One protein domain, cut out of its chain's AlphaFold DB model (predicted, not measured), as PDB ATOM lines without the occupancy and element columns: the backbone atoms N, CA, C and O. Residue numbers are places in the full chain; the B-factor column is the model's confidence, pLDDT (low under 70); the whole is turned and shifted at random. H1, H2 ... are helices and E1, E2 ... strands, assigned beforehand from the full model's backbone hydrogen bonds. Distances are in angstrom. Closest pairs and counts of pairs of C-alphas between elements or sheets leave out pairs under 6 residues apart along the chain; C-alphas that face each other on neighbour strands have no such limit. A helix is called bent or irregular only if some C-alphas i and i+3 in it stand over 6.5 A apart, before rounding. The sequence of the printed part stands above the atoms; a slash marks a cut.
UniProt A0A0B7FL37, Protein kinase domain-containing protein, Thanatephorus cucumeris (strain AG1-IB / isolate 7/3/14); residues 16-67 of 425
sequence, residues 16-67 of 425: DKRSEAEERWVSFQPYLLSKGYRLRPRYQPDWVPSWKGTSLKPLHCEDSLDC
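This is residues 16 to 67 of the 425 residues of the protein "Protein kinase domain-containing protein" of Thanatephorus cucumeris (strain AG1-IB / isolate 7/3/14) (UniProt A0A0B7FL37). With little regular structure, this is an elongated form: one helix, H1, stands at one end, the short strand E1 folds back beside it, and a long winding stretch, residues 40 to 67, runs out to the other end at Ser 55 and turns back. The 52 printed residues hold H1 and then E1, mostly helix by class, with only 18 residues in named elements. The whole is only just compact, close to loose, with a radius of gyration of the C-alphas of 11.7 A and spans of 36 by 21 by 17 A.

H1, residues 20 to 34, and E1, residues 37 to 39, are joined by a tight link of 2 residues. Their closest C-alphas, those of Leu 32 and Arg 38, are 6.6 A apart. E1 pairs with no named strand. In H1, 9 of 11 O i to N i+4 pairs are within hydrogen-bond range.

H1 begins at C-alpha 20 (53.415, 100.537, 50.885) and is 22.6 A long. It is irregular: C-alphas 27 and 30 are 7.3 A apart. E1, 6.6 A long, ends at C-alpha 39 (59.750, 93.360, 37.741).

The C-alphas farthest apart, those of Lys 35 and Ser 55, are 36.6 A apart. The printed part has no cut, and no printed residue is under 70 in pLDDT.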
ATOM      1  N   ASP A  16      66.717  99.246  52.537       91.88
ATOM      2  CA  ASP A  16      66.439  97.940  53.146       91.88
ATOM      3  C   ASP A  16      64.953  97.659  53.433       91.88
ATOM      4  O   ASP A  16      64.629  96.620  54.007       91.88
ATOM      5  N   LYS A  17      64.048  98.585  53.092       92.56
ATOM      6  CA  LYS A  17      62.617  98.461  53.388       92.56
ATOM      7  C   LYS A  17      61.771  99.083  52.284       92.56
ATOM      8  O   LYS A  17      61.893 100.276  52.011       92.56
ATOM      9  N   ARG A  18      60.867  98.282  51.729       94.25
ATOM     10  CA  ARG A  18      59.865  98.726  50.760       94.25
ATOM     11  C   ARG A  18      58.806  99.615  51.414       94.25
ATOM     12  O   ARG A  18      58.423  99.402  52.567       94.25
ATOM     13  N   SER A  19      58.353 100.618  50.675       93.25
ATOM     14  CA  SER A  19      57.170 101.417  51.008       93.25
ATOM     15  C   SER A  19      55.871 100.649  50.721       93.25
ATOM     16  O   SER A  19      55.889  99.610  50.065       93.25
ATOM     17  N   GLU A  20      54.720 101.162  51.168       93.44
ATOM     18  CA  GLU A  20      53.415 100.537  50.885       93.44
ATOM     19  C   GLU A  20      53.099 100.525  49.385       93.44
ATOM     20  O   GLU A  20      52.532  99.563  48.867       93.44
ATOM     21  N   ALA A  21      53.520 101.569  48.668       92.38
ATOM     22  CA  ALA A  21      53.414 101.624  47.216       92.38
ATOM     23  C   ALA A  21      54.230 100.522  46.523       92.38
ATOM     24  O   ALA A  21      53.778  99.923  45.548       92.38
ATOM     25  N   GLU A  22      55.425 100.226  47.033       94.31
ATOM     26  CA  GLU A  22      56.271  99.161  46.494       94.31
ATOM     27  C   GLU A  22      55.710  97.778  46.831       94.31
ATOM     28  O   GLU A  22      55.671  96.917  45.957       94.31
ATOM     29  N   GLU A  23      55.201  97.576  48.049       94.88
ATOM     30  CA  GLU A  23      54.516  96.330  48.425       94.88
ATOM     31  C   GLU A  23      53.258  96.086  47.576       94.88
ATOM     32  O   GLU A  23      52.938  94.945  47.238       94.88
ATOM     33  N   ARG A  24      52.570  97.148  47.137       94.12
ATOM     34  CA  ARG A  24      51.486  97.016  46.157       94.12
ATOM     35  C   ARG A  24      51.990  96.487  44.815       94.12
ATOM     36  O   ARG A  24      51.362  95.597  44.254       94.12
ATOM     37  N   TRP A  25      53.105  96.995  44.295       95.75
ATOM     38  CA  TRP A  25      53.697  96.450  43.067       95.75
ATOM     39  C   TRP A  25      54.131  94.991  43.232       95.75
ATOM     40  O   TRP A  25      53.881  94.173  42.348       95.75
ATOM     41  N   VAL A  26      54.709  94.650  44.385       96.19
ATOM     42  CA  VAL A  26      55.110  93.278  44.731       96.19
ATOM     43  C   VAL A  26      53.910  92.334  44.745       96.19
ATOM     44  O   VAL A  26      54.007  91.220  44.233       96.19
ATOM     45  N   SER A  27      52.757  92.769  45.266       96.31
ATOM     46  CA  SER A  27      51.551  91.931  45.282       96.31
ATOM     47  C   SER A  27      51.049  91.585  43.873       96.31
ATOM     48  O   SER A  27      50.477  90.514  43.666       96.31
ATOM     49  N   PHE A  28      51.334  92.436  42.881       97.12
ATOM     50  CA  PHE A  28      51.018  92.182  41.476       97.12
ATOM     51  C   PHE A  28      52.091  91.384  40.726       97.12
ATOM     52  O   PHE A  28      51.796  90.876  39.643       97.12
ATOM     53  N   GLN A  29      53.301  91.218  41.271       97.31
ATOM     54  CA  GLN A  29      54.421  90.571  40.575       97.31
ATOM     55  C   GLN A  29      54.097  89.159  40.042       97.31
ATOM     56  O   GLN A  29      54.392  88.907  38.872       97.31
ATOM     57  N   PRO A  30      53.443  88.239  40.787       98.06
ATOM     58  CA  PRO A  30      53.083  86.926  40.241       98.06
ATOM     59  C   PRO A  30      52.142  87.009  39.029       98.06
ATOM     60  O   PRO A  30      52.299  86.271  38.056       98.06
ATOM     61  N   TYR A  31      51.182  87.936  39.063       98.38
ATOM     62  CA  TYR A  31      50.247  88.152  37.962       98.38
ATOM     63  C   TYR A  31      50.936  88.799  36.754       98.38
ATOM     64  O   TYR A  31      50.770  88.315  35.636       98.38
ATOM     65  N   LEU A  32      51.761  89.827  36.968       98.56
ATOM     66  CA  LEU A  32      52.557  90.459  35.910       98.56
ATOM     67  C   LEU A  32      53.481  89.447  35.228       98.56
ATOM     68  O   LEU A  32      53.524  89.384  33.998       98.56
ATOM     69  N   LEU A  33      54.130  88.580  36.008       98.44
ATOM     70  CA  LEU A  33      54.979  87.520  35.476       98.44
ATOM     71  C   LEU A  33      54.175  86.519  34.637       98.44
ATOM     72  O   LEU A  33      54.625  86.140  33.559       98.44
ATOM     73  N   SER A  34      52.957  86.157  35.065       98.25
ATOM     74  CA  SER A  34      52.049  85.310  34.271       98.25
ATOM     75  C   SER A  34      51.615  85.951  32.945       98.25
ATOM     76  O   SER A  34      51.251  85.246  32.006       98.25
ATOM     77  N   LYS A  35      51.676  87.285  32.851       98.50
ATOM     78  CA  LYS A  35      51.458  88.063  31.623       98.50
ATOM     79  C   LYS A  35      52.737  88.274  30.806       98.50
ATOM     80  O   LYS A  35      52.680  88.905  29.760       98.50
ATOM     81  N   GLY A  36      53.876  87.738  31.249       98.50
ATOM     82  CA  GLY A  36      55.160  87.856  30.557       98.50
ATOM     83  C   GLY A  36      55.975  89.095  30.934       98.50
ATOM     84  O   GLY A  36      56.890  89.451  30.194       98.50
ATOM     85  N   TYR A  37      55.687  89.743  32.069       98.69
ATOM     86  CA  TYR A  37      56.396  90.936  32.542       98.69
ATOM     87  C   TYR A  37      57.040  90.699  33.905       98.69
ATOM     88  O   TYR A  37      56.367  90.455  34.902       98.69
ATOM     89  N   ARG A  38      58.368  90.795  33.961       98.25
ATOM     90  CA  ARG A  38      59.159  90.580  35.174       98.25
ATOM     91  C   ARG A  38      59.603  91.917  35.761       98.25
ATOM     92  O   ARG A  38      60.298  92.672  35.086       98.25
ATOM     93  N   LEU A  39      59.239  92.195  37.013       96.94
ATOM     94  CA  LEU A  39      59.750  93.360  37.741       96.94
ATOM     95  C   LEU A  39      61.208  93.163  38.211       96.94
ATOM     96  O   LEU A  39      61.709  92.037  38.282       96.94
ATOM     97  N   ARG A  40      61.892  94.263  38.559       95.00
ATOM     98  CA  ARG A  40      63.273  94.254  39.089       95.00
ATOM     99  C   ARG A  40      63.405  93.461  40.402       95.00
ATOM    100  O   ARG A  40      62.397  93.275  41.088       95.00
ATOM    101  N   PRO A  41      64.624  93.035  40.802       95.44
ATOM    102  CA  PRO A  41      64.848  92.232  42.011       95.44
ATOM    103  C   PRO A  41      64.186  92.786  43.278       95.44
ATOM    104  O   PRO A  41      63.581  92.027  44.029       95.44
ATOM    105  N   ARG A  42      64.208  94.112  43.472       95.25
ATOM    106  CA  ARG A  42      63.560  94.796  44.604       95.25
ATOM    107  C   ARG A  42      62.061  94.487  44.739       95.25
ATOM    108  O   ARG A  42      61.523  94.447  45.844       95.25
ATOM    109  N   TYR A  43      61.383  94.249  43.621       96.00
ATOM    110  CA  TYR A  43      59.938  94.027  43.553       96.00
ATOM    111  C   TYR A  43      59.558  92.543  43.490       96.00
ATOM    112  O   TYR A  43      58.406  92.215  43.212       96.00
ATOM    113  N   GLN A  44      60.505  91.638  43.756       96.81
ATOM    114  CA  GLN A  44      60.199  90.217  43.901       96.81
ATOM    115  C   GLN A  44      59.597  89.925  45.291       96.81
ATOM    116  O   GLN A  44      60.022  90.532  46.282       96.81
ATOM    117  N   PRO A  45      58.603  89.020  45.411       96.44
ATOM    118  CA  PRO A  45      57.975  88.692  46.695       96.44
ATOM    119  C   PRO A  45      58.958  88.205  47.763       96.44
ATOM    120  O   PRO A  45      58.800  88.524  48.937       96.44
ATOM    121  N   ASP A  46      59.992  87.481  47.343       95.69
ATOM    122  CA  ASP A  46      61.054  86.895  48.159       95.69
ATOM    123  C   ASP A  46      62.310  87.779  48.256       95.69
ATOM    124  O   ASP A  46      63.362  87.309  48.692       95.69
ATOM    125  N   TRP A  47      62.222  89.057  47.868       96.88
ATOM    126  CA  TRP A  47      63.359  89.974  47.886       96.88
ATOM    127  C   TRP A  47      64.029  90.045  49.265       96.88
ATOM    128  O   TRP A  47      63.423  90.398  50.281       96.88
ATOM    129  N   VAL A  48      65.330  89.772  49.263       95.75
ATOM    130  CA  VAL A  48      66.246  90.048  50.365       95.75
ATOM    131  C   VAL A  48      67.292  91.023  49.835       95.75
ATOM    132  O   VAL A  48      67.884  90.727  48.795       95.75
ATOM    133  N   PRO A  49      67.562  92.147  50.528       96.25
ATOM    134  CA  PRO A  49      68.569  93.096  50.078       96.25
ATOM    135  C   PRO A  49      69.909  92.414  49.810       96.25
ATOM    136  O   PRO A  49      70.438  91.734  50.693       96.25
ATOM    137  N   SER A  50      70.482  92.624  48.629       95.94
ATOM    138  CA  SER A  50      71.705  91.933  48.195       95.94
ATOM    139  C   SER A  50      72.938  92.225  49.069       95.94
ATOM    140  O   SER A  50      73.896  91.449  49.100       95.94
ATOM    141  N   TRP A  51      72.916  93.315  49.841       95.62
ATOM    142  CA  TRP A  51      73.955  93.650  50.820       95.62
ATOM    143  C   TRP A  51      73.743  93.019  52.204       95.62
ATOM    144  O   TRP A  51      74.597  93.142  53.084       95.62
ATOM    145  N   LYS A  52      72.608  92.361  52.453       94.94
ATOM    146  CA  LYS A  52      72.327  91.769  53.761       94.94
ATOM    147  C   LYS A  52      73.284  90.602  54.020       94.94
ATOM    148  O   LYS A  52      73.324  89.642  53.262       94.94
ATOM    149  N   GLY A  53      74.040  90.681  55.116       93.88
ATOM    150  CA  GLY A  53      75.034  89.662  55.475       93.88
ATOM    151  C   GLY A  53      76.339  89.734  54.671       93.88
ATOM    152  O   GLY A  53      77.167  88.837  54.800       93.88
ATOM    153  N   THR A  54      76.545  90.785  53.872       94.81
ATOM    154  CA  THR A  54      77.791  91.018  53.125       94.81
ATOM    155  C   THR A  54      78.470  92.317  53.578       94.81
ATOM    156  O   THR A  54      77.952  93.047  54.423       94.81
ATOM    157  N   SER A  55      79.654  92.616  53.035       94.31
ATOM    158  CA  SER A  55      80.352  93.895  53.244       94.31
ATOM    159  C   SER A  55      79.929  94.992  52.256       94.31
ATOM    160  O   SER A  55      80.483  96.095  52.279       94.31
ATOM    161  N   LEU A  56      78.970  94.701  51.368       94.06
ATOM    162  CA  LEU A  56      78.496  95.653  50.370       94.06
ATOM    163  C   LEU A  56      77.710  96.786  51.034       94.06
ATOM    164  O   LEU A  56      77.025  96.607  52.039       94.06
ATOM    165  N   LYS A  57      77.794  97.979  50.442       93.06
ATOM    166  CA  LYS A  57      76.948  99.110  50.835       93.06
ATOM    167  C   LYS A  57      75.707  99.137  49.941       93.06
ATOM    168  O   LYS A  57      75.860  98.911  48.739       93.06
ATOM    169  N   PRO A  58      74.526  99.511  50.470       92.12
ATOM    170  CA  PRO A  58      73.300  99.583  49.679       92.12
ATOM    171  C   PRO A  58      73.462 100.401  48.397       92.12
ATOM    172  O   PRO A  58      73.084  99.949  47.333       92.12
ATOM    173  N   LEU A  59      74.148 101.546  48.473       89.62
ATOM    174  CA  LEU A  59      74.383 102.444  47.335       89.62
ATOM    175  C   LEU A  59      75.168 101.829  46.154       89.62
ATOM    176  O   LEU A  59      75.276 102.463  45.112       89.62
ATOM    177  N   HIS A  60      75.747 100.636  46.318       90.44
ATOM    178  CA  HIS A  60      76.428  99.884  45.256       90.44
ATOM    179  C   HIS A  60      75.584  98.729  44.698       90.44
ATOM    180  O   HIS A  60      76.078  97.935  43.898       90.44
ATOM    181  N   CYS A  61      74.345  98.603  45.162       93.94
ATOM    182  CA  CYS A  61      73.453  97.502  44.857       93.94
ATOM    183  C   CYS A  61      72.227  98.046  44.124       93.94
ATOM    184  O   CYS A  61      71.526  98.912  44.649       93.94
ATOM    185  N   GLU A  62      71.971  97.544  42.917       94.88
ATOM    186  CA  GLU A  62      70.839  97.962  42.079       94.88
ATOM    187  C   GLU A  62      69.500  97.804  42.809       94.88
ATOM    188  O   GLU A  62      68.666  98.702  42.793       94.88
ATOM    189  N   ASP A  63      69.340  96.722  43.568       94.50
ATOM    190  CA  ASP A  63      68.117  96.418  44.310       94.50
ATOM    191  C   ASP A  63      67.886  97.327  45.539       94.50
ATOM    192  O   ASP A  63      66.859  97.226  46.219       94.50
ATOM    193  N   SER A  64      68.802  98.264  45.811       92.88
ATOM    194  CA  SER A  64      68.580  99.371  46.753       92.88
ATOM    195  C   SER A  64      67.775 100.524  46.164       92.88
ATOM    196  O   SER A  64      67.271 101.357  46.921       92.88
ATOM    197  N   LEU A  65      67.676 100.575  44.835       88.94
ATOM    198  CA  LEU A  65      67.077 101.670  44.097       88.94
ATOM    199  C   LEU A  65      65.569 101.475  44.008       88.94
ATOM    200  O   LEU A  65      65.073 100.602  43.284       88.94
ATOM    201  N   ASP A  66      64.842 102.321  44.726       82.00
ATOM    202  CA  ASP A  66      63.406 102.455  44.540       82.00
ATOM    203  C   ASP A  66      63.069 103.122  43.199       82.00
ATOM    204  O   ASP A  66      63.924 103.621  42.464       82.00
ATOM    205  N   CYS A  67      61.792 103.057  42.839       71.25
ATOM    206  CA  CYS A  67      61.236 103.773  41.707       71.25
ATOM    207  C   CYS A  67      60.117 104.683  42.199       71.25
ATOM    208  O   CYS A  67      59.249 104.278  42.969       71.25
TER     209      CYS A  67